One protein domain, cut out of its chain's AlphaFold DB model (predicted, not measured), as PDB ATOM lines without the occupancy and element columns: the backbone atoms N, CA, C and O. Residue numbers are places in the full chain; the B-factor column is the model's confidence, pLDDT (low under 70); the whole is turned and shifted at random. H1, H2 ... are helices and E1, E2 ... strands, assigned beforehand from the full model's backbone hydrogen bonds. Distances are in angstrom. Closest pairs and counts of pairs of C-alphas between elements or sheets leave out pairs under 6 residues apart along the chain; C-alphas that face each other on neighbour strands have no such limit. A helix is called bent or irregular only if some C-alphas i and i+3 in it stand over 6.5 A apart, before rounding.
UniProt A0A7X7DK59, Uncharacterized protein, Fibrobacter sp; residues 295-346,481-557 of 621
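Overview. This is residues 295 to 346 and 481 to 557 of the 621 residues of an uncharacterized protein of Fibrobacter sp (UniProt A0A7X7DK59). The domain is one twisted sheet of seven strands that folds back on itself where the long strand E7 bends by 135 degrees at residue 542. E1, E2, E3 and E5 are in the part beyond the bend along E7, E6 pairs with residues 537 to 541 of E7 before it, and E4 pairs with E7 across it. H1, H2 and H3 lie at the end of the sheet away from the bend, where residues 339 to 346 of H2 stick out and add to the length. The printed part has 129 residues, with three named helices and seven named strands: along the chain come H1, then E1 and E2, then H2 and H3, then E3 to E7; the strands make a branched, mixed sheet, in which E1 and E2, E3 and E7, E4 and E7, and E6 and E7 are antiparallel neighbours, while E1 and E5, and E2 and E7, are parallel neighbours. By class it is mixed, helices and strands; it is loose, with a radius of gyration of the C-alphas of 18.5 A, and elongated, spanning 59 by 33 by 27 A.

Arrangement. H1, residues 295 to 302, is not on the sheet, with 0 pairs of C-alphas within 10 A. E1, residues 311 to 318, and E2, residues 321 to 329, form an antiparallel hairpin at 157 degrees, with N 314 and O 325 2.8 A apart. H2, residues 331 to 346, is close to H1 but not clearly touching: their closest C-alphas, those of Val 299 and Asp 333, are 7.6 A apart. Their lines stand at a shallow tilt of 24 degrees, opposite ways. H2 is irregular, but only just, with C-alphas 333 and 336 7.0 A apart, and has a kink of 30 degrees near residue 338. E7, residues 537 to 556, is parallel to E2 at 30 degrees, with N 324 and O 548 2.9 A apart. H2 is on the sheet, at the sheet's level with a height over the sheet of 0.6 A; the closest C-alphas of H2 and E7, those of Ser 331 and Thr 555, are 4.3 A apart. H3, residues 481 to 484, is only just not on the sheet, with 4 pairs of C-alphas within 10 A. E3, residues 485 to 491, is antiparallel to E7 at 146 degrees, with N 488 and O 553 2.8 A apart. E4, residues 503 to 509, is also antiparallel to E7, with N 507 and O 539 3.0 A apart. E5, residues 516 to 520, is parallel to E1 at 3 degrees, with N 315 and O 518 2.8 A apart, on the other side of E1 from E2. E6, residues 526 to 531, forms an antiparallel hairpin with E7, with N 527 and O 540 2.7 A apart. E2 and E6 lie on one side of E7, E3 and E4 on the other side. Every O i to N i+4 pair is within hydrogen-bond range in H1, against 10 of 12 in H2; H3 is too short for such a pair.

Along the chain. H1 begins at C-alpha 295, at (54.460, 45.917, -52.868). E1 is 22.1 A from first to last C-alpha, E2 25.0 A and H2 21.2 A. E3 is 19.7 A long and E4 17.2 A. E7, the longest strand, measures 32.3 A and ends at C-alpha 556, at (39.317, 43.701, -41.723).

Size, cuts and confidence. The two C-alphas farthest apart, those of Ser 346 and Asn 542, are 59.2 A apart. Residues 347 to 480 are cut out, and C-alphas 346 and 481 are 15.3 A apart across the cut. The link from E3 to E4, 11 residues, is long. The mean pLDDT of the printed part is 73.3; residues 295 to 310, 330 to 335, 486 to 503 and 555 to 557 are under 70.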
ATOM      1  N   TRP A 295      55.349  47.035 -53.194       55.84
ATOM      2  CA  TRP A 295      54.460  45.917 -52.868       55.84
ATOM      3  C   TRP A 295      52.970  46.317 -52.851       55.84
ATOM      4  O   TRP A 295      52.108  45.450 -52.998       55.84
ATOM      5  N   ILE A 296      52.633  47.607 -52.707       55.03
ATOM      6  CA  ILE A 296      51.240  48.075 -52.789       55.03
ATOM      7  C   ILE A 296      50.678  47.769 -54.178       55.03
ATOM      8  O   ILE A 296      49.554  47.288 -54.276       55.03
ATOM      9  N   ASP A 297      51.482  47.939 -55.232       50.78
ATOM     10  CA  ASP A 297      51.089  47.610 -56.606       50.78
ATOM     11  C   ASP A 297      50.694  46.128 -56.757       50.78
ATOM     12  O   ASP A 297      49.773  45.818 -57.515       50.78
ATOM     13  N   SER A 298      51.330  45.211 -56.009       49.12
ATOM     14  CA  SER A 298      50.955  43.787 -56.006       49.12
ATOM     15  C   SER A 298      49.612  43.524 -55.319       49.12
ATOM     16  O   SER A 298      48.755  42.901 -55.942       49.12
ATOM     17  N   VAL A 299      49.374  44.075 -54.121       51.94
ATOM     18  CA  VAL A 299      48.096  43.934 -53.378       51.94
ATOM     19  C   VAL A 299      46.921  44.499 -54.191       51.94
ATOM     20  O   VAL A 299      45.834  43.942 -54.266       51.94
ATOM     21  N   VAL A 300      47.177  45.600 -54.888       48.47
ATOM     22  CA  VAL A 300      46.240  46.292 -55.777       48.47
ATOM     23  C   VAL A 300      45.939  45.516 -57.057       48.47
ATOM     24  O   VAL A 300      44.813  45.547 -57.556       48.47
ATOM     25  N   SER A 301      46.951  44.858 -57.626       45.66
ATOM     26  CA  SER A 301      46.779  44.030 -58.818       45.66
ATOM     27  C   SER A 301      45.991  42.752 -58.519       45.66
ATOM     28  O   SER A 301      45.226  42.300 -59.372       45.66
ATOM     29  N   GLU A 302      46.100  42.232 -57.295       45.16
ATOM     30  CA  GLU A 302      45.282  41.128 -56.781       45.16
ATOM     31  C   GLU A 302      43.825  41.566 -56.551       45.16
ATOM     32  O   GLU A 302      42.907  40.811 -56.858       45.16
ATOM     33  N   GLU A 303      43.584  42.836 -56.203       42.75
ATOM     34  CA  GLU A 303      42.253  43.468 -56.188       42.75
ATOM     35  C   GLU A 303      41.602  43.616 -57.583       42.75
ATOM     36  O   GLU A 303      40.478  44.092 -57.670       42.75
ATOM     37  N   ASN A 304      42.251  43.238 -58.691       38.69
ATOM     38  CA  ASN A 304      41.583  43.046 -59.995       38.69
ATOM     39  C   ASN A 304      41.284  41.564 -60.290       38.69
ATOM     40  O   ASN A 304      40.567  41.253 -61.241       38.69
ATOM     41  N   ASN A 305      41.776  40.661 -59.441       40.50
ATOM     42  CA  ASN A 305      41.480  39.235 -59.430       40.50
ATOM     43  C   ASN A 305      40.446  38.902 -58.338       40.50
ATOM     44  O   ASN A 305      40.559  37.875 -57.675       40.50
ATOM     45  N   TRP A 306      39.363  39.692 -58.220       42.75
ATOM     46  CA  TRP A 306      38.169  39.367 -57.397       42.75
ATOM     47  C   TRP A 306      37.562  37.983 -57.698       42.75
ATOM     48  O   TRP A 306      36.591  37.579 -57.072       42.75
ATOM     49  N   ILE A 307      38.090  37.275 -58.693       44.03
ATOM     50  CA  ILE A 307      37.656  35.965 -59.152       44.03
ATOM     51  C   ILE A 307      38.246  34.830 -58.282       44.03
ATOM     52  O   ILE A 307      37.742  33.713 -58.367       44.03
ATOM     53  N   GLU A 308      39.235  35.082 -57.410       50.44
ATOM     54  CA  GLU A 308      39.913  34.017 -56.637       50.44
ATOM     55  C   GLU A 308      39.906  34.185 -55.103       50.44
ATOM     56  O   GLU A 308      40.637  33.470 -54.415       50.44
ATOM     57  N   SER A 309      39.074  35.058 -54.519       53.69
ATOM     58  CA  SER A 309      38.917  35.049 -53.053       53.69
ATOM     59  C   SER A 309      38.346  33.695 -52.593       53.69
ATOM     60  O   SER A 309      37.447  33.147 -53.239       53.69
ATOM     61  N   PRO A 310      38.835  33.119 -51.483       56.81
ATOM     62  CA  PRO A 310      38.490  31.765 -51.080       56.81
ATOM     63  C   PRO A 310      37.040  31.650 -50.584       56.81
ATOM     64  O   PRO A 310      36.767  31.779 -49.394       56.81
ATOM     65  N   TYR A 311      36.092  31.356 -51.477       74.44
ATOM     66  CA  TYR A 311      34.687  31.186 -51.098       74.44
ATOM     67  C   TYR A 311      34.444  29.824 -50.458       74.44
ATOM     68  O   TYR A 311      34.688  28.792 -51.083       74.44
ATOM     69  N   SER A 312      33.864  29.798 -49.262       84.44
ATOM     70  CA  SER A 312      33.236  28.577 -48.757       84.44
ATOM     71  C   SER A 312      31.730  28.643 -48.988       84.44
ATOM     72  O   SER A 312      31.084  29.653 -48.727       84.44
ATOM     73  N   LEU A 313      31.161  27.571 -49.532       87.44
ATOM     74  CA  LEU A 313      29.727  27.463 -49.785       87.44
ATOM     75  C   LEU A 313      29.150  26.378 -48.889       87.44
ATOM     76  O   LEU A 313      29.597  25.234 -48.926       87.44
ATOM     77  N   SER A 314      28.119  26.701 -48.117       89.62
ATOM     78  CA  SER A 314      27.396  25.701 -47.342       89.62
ATOM     79  C   SER A 314      25.912  25.659 -47.678       89.62
ATOM     80  O   SER A 314      25.260  26.673 -47.917       89.62
ATOM     81  N   PHE A 315      25.378  24.442 -47.715       88.94
ATOM     82  CA  PHE A 315      23.957  24.168 -47.845       88.94
ATOM     83  C   PHE A 315      23.492  23.459 -46.582       88.94
ATOM     84  O   PHE A 315      24.040  22.417 -46.219       88.94
ATOM     85  N   SER A 316      22.473  23.986 -45.913       90.44
ATOM     86  CA  SER A 316      21.891  23.341 -44.735       90.44
ATOM     87  C   SER A 316      20.371  23.369 -44.785       90.44
ATOM     88  O   SER A 316      19.769  24.324 -45.262       90.44
ATOM     89  N   LEU A 317      19.734  22.299 -44.314       85.94
ATOM     90  CA  LEU A 317      18.277  22.221 -44.243       85.94
ATOM     91  C   LEU A 317      17.819  22.446 -42.804       85.94
ATOM     92  O   LEU A 317      18.195  21.687 -41.909       85.94
ATOM     93  N   LYS A 318      16.969  23.449 -42.584       85.44
ATOM     94  CA  LYS A 318      16.314  23.681 -41.294       85.44
ATOM     95  C   LYS A 318      14.813  23.821 -41.525       85.44
ATOM     96  O   LYS A 318      14.357  24.769 -42.158       85.44
ATOM     97  N   ASN A 319      14.051  22.862 -40.998       83.38
ATOM     98  CA  ASN A 319      12.633  22.670 -41.326       83.38
ATOM     99  C   ASN A 319      12.448  22.512 -42.851       83.38
ATOM    100  O   ASN A 319      13.190  21.750 -43.466       83.38
ATOM    101  N   ASP A 320      11.516  23.251 -43.459       80.62
ATOM    102  CA  ASP A 320      11.236  23.219 -44.903       80.62
ATOM    103  C   ASP A 320      12.028  24.275 -45.700       80.62
ATOM    104  O   ASP A 320      11.658  24.629 -46.822       80.62
ATOM    105  N   THR A 321      13.087  24.838 -45.106       82.06
ATOM    106  CA  THR A 321      13.905  25.886 -45.729       82.06
ATOM    107  C   THR A 321      15.350  25.429 -45.917       82.06
ATOM    108  O   THR A 321      16.036  25.063 -44.960       82.06
ATOM    109  N   LEU A 322      15.795  25.441 -47.170       84.25
ATOM    110  CA  LEU A 322      17.171  25.273 -47.600       84.25
ATOM    111  C   LEU A 322      17.913  26.603 -47.441       84.25
ATOM    112  O   LEU A 322      17.591  27.598 -48.080       84.25
ATOM    113  N   TYR A 323      18.922  26.605 -46.589       84.12
ATOM    114  CA  TYR A 323      19.812  27.730 -46.363       84.12
ATOM    115  C   TYR A 323      21.052  27.544 -47.224       84.12
ATOM    116  O   TYR A 323      21.771  26.556 -47.062       84.12
ATOM    117  N   ARG A 324      21.292  28.493 -48.125       86.56
ATOM    118  CA  ARG A 324      22.522  28.599 -48.905       86.56
ATOM    119  C   ARG A 324      23.366  29.718 -48.314       86.56
ATOM    120  O   ARG A 324      23.014  30.885 -48.471       86.56
ATOM    121  N   THR A 325      24.462  29.366 -47.660       84.25
ATOM    122  CA  THR A 325      25.369  30.334 -47.046       84.25
ATOM    123  C   THR A 325      26.646  30.435 -47.858       84.25
ATOM    124  O   THR A 325      27.304  29.428 -48.118       84.25
ATOM    125  N   TYR A 326      26.987  31.651 -48.256       82.56
ATOM    126  CA  TYR A 326      28.289  31.976 -48.813       82.56
ATOM    127  C   TYR A 326      29.128  32.621 -47.716       82.56
ATOM    128  O   TYR A 326      28.780  33.704 -47.247       82.56
ATOM    129  N   ASP A 327      30.199  31.943 -47.318       81.12
ATOM    130  CA  ASP A 327      31.170  32.431 -46.349       81.12
ATOM    131  C   ASP A 327      32.348  33.066 -47.105       81.12
ATOM    132  O   ASP A 327      33.067  32.390 -47.851       81.12
ATOM    133  N   TYR A 328      32.525  34.373 -46.918       75.81
ATOM    134  CA  TYR A 328      33.617  35.167 -47.474       75.81
ATOM    135  C   TYR A 328      34.577  35.524 -46.345       75.81
ATOM    136  O   TYR A 328      34.168  36.185 -45.394       75.81
ATOM    137  N   ASP A 329      35.843  35.136 -46.442       72.38
ATOM    138  CA  ASP A 329      36.888  35.673 -45.570       72.38
ATOM    139  C   ASP A 329      37.912  36.406 -46.431       72.38
ATOM    140  O   ASP A 329      38.683  35.789 -47.159       72.38
ATOM    141  N   ILE A 330      37.847  37.734 -46.376       66.19
ATOM    142  CA  ILE A 330      38.775  38.655 -47.046       66.19
ATOM    143  C   ILE A 330      39.620  39.403 -46.008       66.19
ATOM    144  O   ILE A 330      40.184  40.461 -46.286       66.19
ATOM    145  N   SER A 331      39.668  38.908 -44.765       68.50
ATOM    146  CA  SER A 331      40.421  39.575 -43.704       68.50
ATOM    147  C   SER A 331      41.916  39.625 -44.018       68.50
ATOM    148  O   SER A 331      42.536  40.664 -43.774       68.50
ATOM    149  N   ASP A 332      42.460  38.572 -44.637       66.38
ATOM    150  CA  ASP A 332      43.862  38.487 -45.057       66.38
ATOM    151  C   ASP A 332      44.215  39.534 -46.129       66.38
ATOM    152  O   ASP A 332      45.226  40.223 -45.963       66.38
ATOM    153  N   ASP A 333      43.350  39.749 -47.129       61.25
ATOM    154  CA  ASP A 333      43.559  40.696 -48.244       61.25
ATOM    155  C   ASP A 333      43.816  42.131 -47.745       61.25
ATOM    156  O   ASP A 333      44.662  42.864 -48.264       61.25
ATOM    157  N   TYR A 334      43.127  42.522 -46.670       63.88
ATOM    158  CA  TYR A 334      43.229  43.858 -46.077       63.88
ATOM    159  C   TYR A 334      44.115  43.913 -44.821       63.88
ATOM    160  O   TYR A 334      44.433  45.007 -44.340       63.88
ATOM    161  N   SER A 335      44.549  42.763 -44.292       68.94
ATOM    162  CA  SER A 335      45.354  42.679 -43.064       68.94
ATOM    163  C   SER A 335      46.722  43.345 -43.212       68.94
ATOM    164  O   SER A 335      47.184  44.028 -42.299       68.94
ATOM    165  N   TYR A 336      47.349  43.225 -44.382       70.25
ATOM    166  CA  TYR A 336      48.674  43.787 -44.612       70.25
ATOM    167  C   TYR A 336      48.642  45.318 -44.726       70.25
ATOM    168  O   TYR A 336      49.482  46.008 -44.145       70.25
ATOM    169  N   LEU A 337      47.631  45.872 -45.409       70.06
ATOM    170  CA  LEU A 337      47.389  47.319 -45.430       70.06
ATOM    171  C   LEU A 337      47.152  47.836 -44.010       70.06
ATOM    172  O   LEU A 337      47.754  48.829 -43.602       70.06
ATOM    173  N   TYR A 338      46.327  47.128 -43.237       74.56
ATOM    174  CA  TYR A 338      46.080  47.442 -41.837       74.56
ATOM    175  C   TYR A 338      47.377  47.497 -41.017       74.56
ATOM    176  O   TYR A 338      47.605  48.473 -40.300       74.56
ATOM    177  N   ASP A 339      48.245  46.491 -41.143       77.00
ATOM    178  CA  ASP A 339      49.508  46.405 -40.406       77.00
ATOM    179  C   ASP A 339      50.474  47.538 -40.783       77.00
ATOM    180  O   ASP A 339      51.084  48.150 -39.902       77.00
ATOM    181  N   VAL A 340      50.565  47.883 -42.073       76.50
ATOM    182  CA  VAL A 340      51.361  49.023 -42.559       76.50
ATOM    183  C   VAL A 340      50.866  50.315 -41.935       76.50
ATOM    184  O   VAL A 340      51.654  51.079 -41.375       76.50
ATOM    185  N   PHE A 341      49.564  50.581 -41.990       75.88
ATOM    186  CA  PHE A 341      49.059  51.810 -41.408       75.88
ATOM    187  C   PHE A 341      49.233  51.820 -39.888       75.88
ATOM    188  O   PHE A 341      49.764  52.791 -39.356       75.88
ATOM    189  N   SER A 342      48.863  50.741 -39.194       80.00
ATOM    190  CA  SER A 342      49.021  50.597 -37.740       80.00
ATOM    191  C   SER A 342      50.463  50.868 -37.297       80.00
ATOM    192  O   SER A 342      50.698  51.655 -36.374       80.00
ATOM    193  N   TYR A 343      51.441  50.321 -38.027       84.56
ATOM    194  CA  TYR A 343      52.855  50.612 -37.819       84.56
ATOM    195  C   TYR A 343      53.150  52.113 -37.927       84.56
ATOM    196  O   TYR A 343      53.732  52.690 -37.006       84.56
ATOM    197  N   ASN A 344      52.700  52.782 -38.991       82.00
ATOM    198  CA  ASN A 344      52.934  54.216 -39.167       82.00
ATOM    199  C   ASN A 344      52.243  55.065 -38.094       82.00
ATOM    200  O   ASN A 344      52.878  55.956 -37.544       82.00
ATOM    201  N   TYR A 345      51.013  54.751 -37.690       81.06
ATOM    202  CA  TYR A 345      50.352  55.458 -36.586       81.06
ATOM    203  C   TYR A 345      51.048  55.289 -35.238       81.06
ATOM    204  O   TYR A 345      50.986  56.194 -34.399       81.06
ATOM    205  N   SER A 346      51.720  54.156 -35.032       84.44
ATOM    206  CA  SER A 346      52.536  53.921 -33.840       84.44
ATOM    207  C   SER A 346      53.871  54.675 -33.860       84.44
ATOM    208  O   SER A 346      54.487  54.858 -32.809       84.44
ATOM    209  N   GLY A 481      43.999  43.032 -32.330       77.56
ATOM    210  CA  GLY A 481      43.651  41.614 -32.206       77.56
ATOM    211  C   GLY A 481      42.364  41.277 -32.964       77.56
ATOM    212  O   GLY A 481      42.212  41.673 -34.114       77.56
ATOM    213  N   ASN A 482      41.426  40.585 -32.315       74.75
ATOM    214  CA  ASN A 482      40.156  40.181 -32.934       74.75
ATOM    215  C   ASN A 482      39.202  41.356 -33.206       74.75
ATOM    216  O   ASN A 482      38.331  41.218 -34.056       74.75
ATOM    217  N   ASP A 483      39.386  42.514 -32.559       72.94
ATOM    218  CA  ASP A 483      38.562  43.707 -32.814       72.94
ATOM    219  C   ASP A 483      38.806  44.285 -34.218       72.94
ATOM    220  O   ASP A 483      38.011  45.095 -34.700       72.94
ATOM    221  N   ARG A 484      39.903  43.880 -34.884       75.56
ATOM    222  CA  ARG A 484      40.185  44.245 -36.278       75.56
ATOM    223  C   ARG A 484      39.298  43.497 -37.273       75.56
ATOM    224  O   ARG A 484      39.229  43.899 -38.425       75.56
ATOM    225  N   ILE A 485      38.656  42.409 -36.856       75.44
ATOM    226  CA  ILE A 485      37.858  41.553 -37.727       75.44
ATOM    227  C   ILE A 485      36.385  41.844 -37.462       75.44
ATOM    228  O   ILE A 485      35.903  41.681 -36.341       75.44
ATOM    229  N   VAL A 486      35.655  42.245 -38.500       69.62
ATOM    230  CA  VAL A 486      34.196  42.345 -38.437       69.62
ATOM    231  C   VAL A 486      33.582  41.292 -39.330       69.62
ATOM    232  O   VAL A 486      33.919  41.160 -40.505       69.62
ATOM    233  N   ARG A 487      32.647  40.561 -38.730       69.75
ATOM    234  CA  ARG A 487      31.778  39.618 -39.409       69.75
ATOM    235  C   ARG A 487      30.422  40.273 -39.607       69.75
ATOM    236  O   ARG A 487      29.786  40.679 -38.633       69.75
ATOM    237  N   TYR A 488      29.993  40.392 -40.851       68.12
ATOM    238  CA  TYR A 488      28.672  40.875 -41.208       68.12
ATOM    239  C   TYR A 488      27.949  39.784 -41.984       68.12
ATOM    240  O   TYR A 488      28.393  39.324 -43.031       68.12
ATOM    241  N   GLY A 489      26.810  39.378 -41.433       61.81
ATOM    242  CA  GLY A 489      25.858  38.523 -42.112       61.81
ATOM    243  C   GLY A 489      24.723  39.383 -42.633       61.81
ATOM    244  O   GLY A 489      24.113  40.121 -41.857       61.81
ATOM    245  N   TYR A 490      24.409  39.280 -43.916       63.25
ATOM    246  CA  TYR A 490      23.149  39.793 -44.428       63.25
ATOM    247  C   TYR A 490      22.405  38.691 -45.161       63.25
ATOM    248  O   TYR A 490      22.949  37.899 -45.933       63.25
ATOM    249  N   THR A 491      21.114  38.634 -44.879       56.81
ATOM    250  CA  THR A 491      20.186  37.834 -45.654       56.81
ATOM    251  C   THR A 491      19.801  38.682 -46.850       56.81
ATOM    252  O   THR A 491      19.341  39.815 -46.682       56.81
ATOM    253  N   PHE A 492      19.978  38.161 -48.059       54.81
ATOM    254  CA  PHE A 492      19.292  38.750 -49.198       54.81
ATOM    255  C   PHE A 492      17.796  38.498 -49.000       54.81
ATOM    256  O   PHE A 492      17.283  37.447 -49.377       54.81
ATOM    257  N   ASP A 493      17.089  39.457 -48.404       45.47
ATOM    258  CA  ASP A 493      15.649  39.536 -48.595       45.47
ATOM    259  C   ASP A 493      15.460  40.128 -49.992       45.47
ATOM    260  O   ASP A 493      15.517  41.339 -50.200       45.47
ATOM    261  N   THR A 494      15.380  39.261 -51.000       41.56
ATOM    262  CA  THR A 494      15.260  39.635 -52.412       41.56
ATOM    263  C   THR A 494      13.904  40.277 -52.714       41.56
ATOM    264  O   THR A 494      13.296  39.942 -53.723       41.56
ATOM    265  N   GLN A 495      13.394  41.205 -51.901       37.94
ATOM    266  CA  GLN A 495      12.106  41.860 -52.145       37.94
ATOM    267  C   GLN A 495      12.063  42.617 -53.484       37.94
ATOM    268  O   GLN A 495      10.981  42.830 -54.022       37.94
ATOM    269  N   SER A 496      13.207  42.936 -54.104       37.53
ATOM    270  CA  SER A 496      13.262  43.464 -55.482       37.53
ATOM    271  C   SER A 496      12.913  42.422 -56.562       37.53
ATOM    272  O   SER A 496      12.632  42.792 -57.697       37.53
ATOM    273  N   TYR A 497      12.904  41.132 -56.210       39.78
ATOM    274  CA  TYR A 497      12.541  39.998 -57.068       39.78
ATOM    275  C   TYR A 497      11.595  38.977 -56.397       39.78
ATOM    276  O   TYR A 497      11.341  37.923 -56.974       39.78
ATOM    277  N   SER A 498      11.020  39.257 -55.221       34.06
ATOM    278  CA  SER A 498      10.194  38.284 -54.493       34.06
ATOM    279  C   SER A 498       8.850  38.847 -54.031       34.06
ATOM    280  O   SER A 498       8.679  39.281 -52.897       34.06
ATOM    281  N   ASN A 499       7.848  38.666 -54.891       33.22
ATOM    282  CA  ASN A 499       6.555  38.138 -54.441       33.22
ATOM    283  C   ASN A 499       6.524  36.591 -54.485       33.22
ATOM    284  O   ASN A 499       5.466  35.983 -54.354       33.22
ATOM    285  N   TYR A 500       7.676  35.938 -54.664       39.97
ATOM    286  CA  TYR A 500       7.814  34.485 -54.665       39.97
ATOM    287  C   TYR A 500       9.049  34.099 -53.851       39.97
ATOM    288  O   TYR A 500      10.167  34.417 -54.239       39.97
ATOM    289  N   GLY A 501       8.858  33.409 -52.725       47.66
ATOM    290  CA  GLY A 501       9.930  32.594 -52.158       47.66
ATOM    291  C   GLY A 501      10.288  31.528 -53.189       47.66
ATOM    292  O   GLY A 501       9.401  30.808 -53.653       47.66
ATOM    293  N   TYR A 502      11.550  31.470 -53.608       58.09
ATOM    294  CA  TYR A 502      11.982  30.474 -54.577       58.09
ATOM    295  C   TYR A 502      11.832  29.092 -53.953       58.09
ATOM    296  O   TYR A 502      12.394  28.792 -52.899       58.09
ATOM    297  N   ILE A 503      11.005  28.274 -54.595       68.25
ATOM    298  CA  ILE A 503      10.912  26.862 -54.291       68.25
ATOM    299  C   ILE A 503      11.985  26.170 -55.137       68.25
ATOM    300  O   ILE A 503      11.812  26.001 -56.345       68.25
ATOM    301  N   GLU A 504      13.090  25.779 -54.514       75.75
ATOM    302  CA  GLU A 504      14.159  25.036 -55.169       75.75
ATOM    303  C   GLU A 504      13.798  23.551 -55.245       75.75
ATOM    304  O   GLU A 504      13.448  22.911 -54.252       75.75
ATOM    305  N   LYS A 505      13.861  22.997 -56.458       82.62
ATOM    306  CA  LYS A 505      13.785  21.545 -56.710       82.62
ATOM    307  C   LYS A 505      15.161  20.928 -56.913       82.62
ATOM    308  O   LYS A 505      15.305  19.714 -56.818       82.62
ATOM    309  N   GLU A 506      16.146  21.764 -57.195       85.94
ATOM    310  CA  GLU A 506      17.535  21.395 -57.378       85.94
ATOM    311  C   GLU A 506      18.425  22.584 -57.016       85.94
ATOM    312  O   GLU A 506      17.991  23.731 -57.130       85.94
ATOM    313  N   PHE A 507      19.660  22.306 -56.612       87.31
ATOM    314  CA  PHE A 507      20.702  23.320 -56.482       87.31
ATOM    315  C   PHE A 507      22.010  22.808 -57.079       87.31
ATOM    316  O   PHE A 507      22.338  21.622 -56.979       87.31
ATOM    317  N   SER A 508      22.768  23.715 -57.691       87.50
ATOM    318  CA  SER A 508      23.998  23.392 -58.414       87.50
ATOM    319  C   SER A 508      25.140  24.305 -58.003       87.50
ATOM    320  O   SER A 508      24.948  25.497 -57.752       87.50
ATOM    321  N   PHE A 509      26.350  23.759 -57.993       86.31
ATOM    322  CA  PHE A 509      27.572  24.526 -57.791       86.31
ATOM    323  C   PHE A 509      28.734  23.901 -58.561       86.31
ATOM    324  O   PHE A 509      28.754  22.702 -58.841       86.31
ATOM    325  N   TYR A 510      29.716  24.727 -58.914       86.81
ATOM    326  CA  TYR A 510      30.968  24.262 -59.494       86.81
ATOM    327  C   TYR A 510      32.040  24.207 -58.399       86.81
ATOM    328  O   TYR A 510      32.426  25.273 -57.929       86.81
ATOM    329  N   PRO A 511      32.519  23.022 -57.968       82.75
ATOM    330  CA  PRO A 511      33.462  22.912 -56.854       82.75
ATOM    331  C   PRO A 511      34.745  23.722 -57.053       82.75
ATOM    332  O   PRO A 511      35.262  24.259 -56.088       82.75
ATOM    333  N   GLY A 512      35.220  23.864 -58.297       79.75
ATOM    334  CA  GLY A 512      36.421  24.645 -58.611       79.75
ATOM    335  C   GLY A 512      36.296  26.149 -58.349       79.75
ATOM    336  O   GLY A 512      37.313  26.828 -58.338       79.75
ATOM    337  N   ASN A 513      35.084  26.661 -58.109       79.31
ATOM    338  CA  ASN A 513      34.858  28.059 -57.735       79.31
ATOM    339  C   ASN A 513      34.906  28.291 -56.217       79.31
ATOM    340  O   ASN A 513      34.697  29.419 -55.797       79.31
ATOM    341  N   TYR A 514      35.087  27.260 -55.385       81.50
ATOM    342  CA  TYR A 514      34.987  27.381 -53.927       81.50
ATOM    343  C   TYR A 514      36.174  26.685 -53.253       81.50
ATOM    344  O   TYR A 514      36.574  25.596 -53.662       81.50
ATOM    345  N   THR A 515      36.718  27.265 -52.182       81.00
ATOM    346  CA  THR A 515      37.742  26.603 -51.356       81.00
ATOM    347  C   THR A 515      37.194  25.415 -50.596       81.00
ATOM    348  O   THR A 515      37.903  24.430 -50.383       81.00
ATOM    349  N   SER A 516      35.925  25.480 -50.201       85.75
ATOM    350  CA  SER A 516      35.221  24.338 -49.641       85.75
ATOM    351  C   SER A 516      33.733  24.395 -49.964       85.75
ATOM    352  O   SER A 516      33.137  25.468 -50.058       85.75
ATOM    353  N   VAL A 517      33.118  23.221 -50.134       88.00
ATOM    354  CA  VAL A 517      31.661  23.102 -50.218       88.00
ATOM    355  C   VAL A 517      31.176  22.099 -49.183       88.00
ATOM    356  O   VAL A 517      31.603  20.944 -49.188       88.00
ATOM    357  N   ASN A 518      30.271  22.527 -48.307       90.25
ATOM    358  CA  ASN A 518      29.669  21.683 -47.282       90.25
ATOM    359  C   ASN A 518      28.166  21.517 -47.538       90.25
ATOM    360  O   ASN A 518      27.403  22.475 -47.455       90.25
ATOM    361  N   VAL A 519      27.724  20.294 -47.828       90.56
ATOM    362  CA  VAL A 519      26.303  19.975 -48.013       90.56
ATOM    363  C   VAL A 519      25.806  19.195 -46.799       90.56
ATOM    364  O   VAL A 519      25.996  17.987 -46.693       90.56
ATOM    365  N   SER A 520      25.138  19.892 -45.882       90.75
ATOM    366  CA  SER A 520      24.546  19.345 -44.660       90.75
ATOM    367  C   SER A 520      23.023  19.219 -44.798       90.75
ATOM    368  O   SER A 520      22.248  19.815 -44.042       90.75
ATOM    369  N   ILE A 521      22.587  18.431 -45.782       88.25
ATOM    370  CA  ILE A 521      21.178  18.102 -46.036       88.25
ATOM    371  C   ILE A 521      20.976  16.595 -45.802       88.25
ATOM    372  O   ILE A 521      21.816  15.802 -46.231       88.25
ATOM    373  N   PRO A 522      19.879  16.158 -45.154       89.44
ATOM    374  CA  PRO A 522      19.585  14.737 -44.995       89.44
ATOM    375  C   PRO A 522      19.514  14.015 -46.346       89.44
ATOM    376  O   PRO A 522      18.814  14.462 -47.252       89.44
ATOM    377  N   ALA A 523      20.155  12.848 -46.459       87.81
ATOM    378  CA  ALA A 523      20.097  12.029 -47.675       87.81
ATOM    379  C   ALA A 523      18.653  11.674 -48.085       87.81
ATOM    380  O   ALA A 523      18.355  11.568 -49.268       87.81
ATOM    381  N   SER A 524      17.731  11.569 -47.120       88.69
ATOM    382  CA  SER A 524      16.296  11.359 -47.362       88.69
ATOM    383  C   SER A 524      15.612  12.502 -48.120       88.69
ATOM    384  O   SER A 524      14.537  12.303 -48.680       88.69
ATOM    385  N   SER A 525      16.202  13.696 -48.134       87.62
ATOM    386  CA  SER A 525      15.682  14.862 -48.852       87.62
ATOM    387  C   SER A 525      16.238  14.972 -50.275       87.62
ATOM    388  O   SER A 525      15.738  15.783 -51.049       87.62
ATOM    389  N   ILE A 526      17.230  14.153 -50.637       90.94
ATOM    390  CA  ILE A 526      17.900  14.162 -51.941       90.94
ATOM    391  C   ILE A 526      17.348  13.012 -52.793       90.94
ATOM    392  O   ILE A 526      17.274  11.867 -52.347       90.94
ATOM    393  N   ASN A 527      16.939  13.326 -54.019       93.38
ATOM    394  CA  ASN A 527      16.497  12.362 -55.018       93.38
ATOM    395  C   ASN A 527      17.694  11.744 -55.745       93.38
ATOM    396  O   ASN A 527      17.903  10.534 -55.708       93.38
ATOM    397  N   THR A 528      18.503  12.600 -56.364       94.38
ATOM    398  CA  THR A 528      19.677  12.228 -57.153       94.38
ATOM    399  C   THR A 528      20.736  13.318 -57.064       94.38
ATOM    400  O   THR A 528      20.444  14.480 -56.781       94.38
ATOM    401  N   ILE A 529      21.984  12.927 -57.303       94.62
ATOM    402  CA  ILE A 529      23.117  13.840 -57.437       94.62
ATOM    403  C   ILE A 529      23.715  13.571 -58.812       94.62
ATOM    404  O   ILE A 529      24.045  12.423 -59.114       94.62
ATOM    405  N   ASP A 530      23.824  14.607 -59.634       95.25
ATOM    406  CA  ASP A 530      24.443  14.535 -60.955       95.25
ATOM    407  C   ASP A 530      25.724  15.368 -60.990       95.25
ATOM    408  O   ASP A 530      25.860  16.362 -60.276       95.25
ATOM    409  N   THR A 531      26.685  14.950 -61.807       94.50
ATOM    410  CA  THR A 531      27.919  15.697 -62.053       94.50
ATOM    411  C   THR A 531      28.101  15.866 -63.551       94.50
ATOM    412  O   THR A 531      28.290  14.895 -64.282       94.50
ATOM    413  N   SER A 532      28.046  17.114 -64.011       91.69
ATOM    414  CA  SER A 532      28.154  17.440 -65.428       91.69
ATOM    415  C   SER A 532      29.554  17.135 -65.971       91.69
ATOM    416  O   SER A 532      30.539  17.076 -65.231       91.69
ATOM    417  N   SER A 533      29.678  17.038 -67.298       87.56
ATOM    418  CA  SER A 533      30.974  16.889 -67.982       87.56
ATOM    419  C   SER A 533      31.940  18.048 -67.728       87.56
ATOM    420  O   SER A 533      33.137  17.910 -67.962       87.56
ATOM    421  N   TYR A 534      31.419  19.193 -67.282       82.31
ATOM    422  CA  TYR A 534      32.212  20.363 -66.926       82.31
ATOM    423  C   TYR A 534      32.597  20.383 -65.449       82.31
ATOM    424  O   TYR A 534      33.352  21.263 -65.074       82.31
ATOM    425  N   GLY A 535      32.124  19.429 -64.633       85.25
ATOM    426  CA  GLY A 535      32.434  19.297 -63.206       85.25
ATOM    427  C   GLY A 535      31.448  19.995 -62.263       85.25
ATOM    428  O   GLY A 535      31.703  20.067 -61.065       85.25
ATOM    429  N   THR A 536      30.326  20.517 -62.766       90.62
ATOM    430  CA  THR A 536      29.248  21.069 -61.926       90.62
ATOM    431  C   THR A 536      28.524  19.937 -61.211       90.62
ATOM    432  O   THR A 536      28.109  18.988 -61.870       90.62
ATOM    433  N   ILE A 537      28.326  20.056 -59.900       92.75
ATOM    434  CA  ILE A 537      27.539  19.103 -59.112       92.75
ATOM    435  C   ILE A 537      26.139  19.685 -58.909       92.75
ATOM    436  O   ILE A 537      26.011  20.823 -58.454       92.75
ATOM    437  N   THR A 538      25.104  18.906 -59.225       92.69
ATOM    438  CA  THR A 538      23.690  19.261 -59.046       92.69
ATOM    439  C   THR A 538      23.022  18.270 -58.105       92.69
ATOM    440  O   THR A 538      23.081  17.063 -58.325       92.69
ATOM    441  N   TYR A 539      22.353  18.777 -57.074       92.56
ATOM    442  CA  TYR A 539      21.546  17.997 -56.143       92.56
ATOM    443  C   TYR A 539      20.073  18.196 -56.476       92.56
ATOM    444  O   TYR A 539      19.571  19.309 -56.361       92.56
ATOM    445  N   TYR A 540      19.377  17.125 -56.838       90.50
ATOM    446  CA  TYR A 540      17.930  17.123 -57.040       90.50
ATOM    447  C   TYR A 540      17.234  16.735 -55.737       90.50
ATOM    448  O   TYR A 540      17.619  15.761 -55.089       90.50
ATOM    449  N   LEU A 541      16.202  17.473 -55.340       87.94
ATOM    450  CA  LEU A 541      15.491  17.291 -54.075       87.94
ATOM    451  C   LEU A 541      14.242  16.417 -54.259       87.94
ATOM    452  O   LEU A 541      13.531  16.529 -55.255       87.94
ATOM    453  N   ASN A 542      13.939  15.560 -53.277       86.00
ATOM    454  CA  ASN A 542      12.735  14.711 -53.296       86.00
ATOM    455  C   ASN A 542      11.445  15.529 -53.224       86.00
ATOM    456  O   ASN A 542      10.442  15.156 -53.829       86.00
ATOM    457  N   ASN A 543      11.481  16.638 -52.486       83.38
ATOM    458  CA  ASN A 543      10.404  17.609 -52.426       83.38
ATOM    459  C   ASN A 543      10.971  19.009 -52.674       83.38
ATOM    460  O   ASN A 543      12.089  19.288 -52.243       83.38
ATOM    461  N   PRO A 544      10.207  19.893 -53.326       81.50
ATOM    462  CA  PRO A 544      10.607  21.280 -53.495       81.50
ATOM    463  C   PRO A 544      10.715  21.996 -52.128       81.50
ATOM    464  O   PRO A 544       9.798  21.880 -51.316       81.50
ATOM    465  N   LEU A 545      11.804  22.730 -51.875       81.31
ATOM    466  CA  LEU A 545      12.080  23.416 -50.601       81.31
ATOM    467  C   LEU A 545      12.090  24.935 -50.777       81.31
ATOM    468  O   LEU A 545      12.514  25.430 -51.817       81.31
ATOM    469  N   LYS A 546      11.677  25.693 -49.756       81.25
ATOM    470  CA  LYS A 546      11.912  27.147 -49.741       81.25
ATOM    471  C   LYS A 546      13.421  27.381 -49.649       81.25
ATOM    472  O   LYS A 546      14.051  26.735 -48.824       81.25
ATOM    473  N   ALA A 547      13.999  28.291 -50.425       77.44
ATOM    474  CA  ALA A 547      15.410  28.648 -50.286       77.44
ATOM    475  C   ALA A 547      15.599  30.043 -49.676       77.44
ATOM    476  O   ALA A 547      14.843  30.969 -49.974       77.44
ATOM    477  N   GLU A 548      16.618  30.191 -48.832       78.31
ATOM    478  CA  GLU A 548      17.109  31.478 -48.339       78.31
ATOM    479  C   GLU A 548      18.622  31.564 -48.542       78.31
ATOM    480  O   GLU A 548      19.357  30.615 -48.259       78.31
ATOM    481  N   ILE A 549      19.083  32.717 -49.028       77.81
ATOM    482  CA  ILE A 549      20.499  32.975 -49.277       77.81
ATOM    483  C   ILE A 549      21.041  33.875 -48.174       77.81
ATOM    484  O   ILE A 549      20.559  34.991 -47.963       77.81
ATOM    485  N   TYR A 550      22.077  33.383 -47.508       75.25
ATOM    486  CA  TYR A 550      22.842  34.110 -46.515       75.25
ATOM    487  C   TYR A 550      24.221  34.390 -47.089       75.25
ATOM    488  O   TYR A 550      24.878  33.507 -47.638       75.25
ATOM    489  N   VAL A 551      24.650  35.635 -46.972       73.12
ATOM    490  CA  VAL A 551      26.043  35.997 -47.175       73.12
ATOM    491  C   VAL A 551      26.604  36.318 -45.809       73.12
ATOM    492  O   VAL A 551      26.078  37.187 -45.114       73.12
ATOM    493  N   ASP A 552      27.629  35.577 -45.423       75.00
ATOM    494  CA  ASP A 552      28.387  35.807 -44.211       75.00
ATOM    495  C   ASP A 552      29.798  36.206 -44.619       75.00
ATOM    496  O   ASP A 552      30.510  35.463 -45.289       75.00
ATOM    497  N   SER A 553      30.179  37.430 -44.301       71.12
ATOM    498  CA  SER A 553      31.445  37.990 -44.739       71.12
ATOM    499  C   SER A 553      32.247  38.452 -43.545       71.12
ATOM    500  O   SER A 553      31.748  39.137 -42.656       71.12
ATOM    501  N   THR A 554      33.515  38.079 -43.545       70.94
ATOM    502  CA  THR A 554      34.522  38.477 -42.581       70.94
ATOM    503  C   THR A 554      35.511  39.378 -43.303       70.94
ATOM    504  O   THR A 554      36.082  38.996 -44.323       70.94
ATOM    505  N   THR A 555      35.688  40.595 -42.795       66.31
ATOM    506  CA  THR A 555      36.641  41.563 -43.341       66.31
ATOM    507  C   THR A 555      37.439  42.228 -42.232       66.31
ATOM    508  O   THR A 555      37.029  42.245 -41.065       66.31
ATOM    509  N   THR A 556      38.572  42.812 -42.607       62.78
ATOM    510  CA  THR A 556      39.317  43.701 -41.723       62.78
ATOM    511  C   THR A 556      38.635  45.071 -41.707       62.78
ATOM    512  O   THR A 556      38.366  45.665 -42.748       62.78
ATOM    513  N   VAL A 557      38.311  45.573 -40.516       65.25
ATOM    514  CA  VAL A 557      37.680  46.888 -40.340       65.25
ATOM    515  C   VAL A 557      38.565  48.016 -40.846       65.25
ATOM    516  O   VAL A 557      39.792  47.906 -40.874       65.25
TER     517      VAL A 557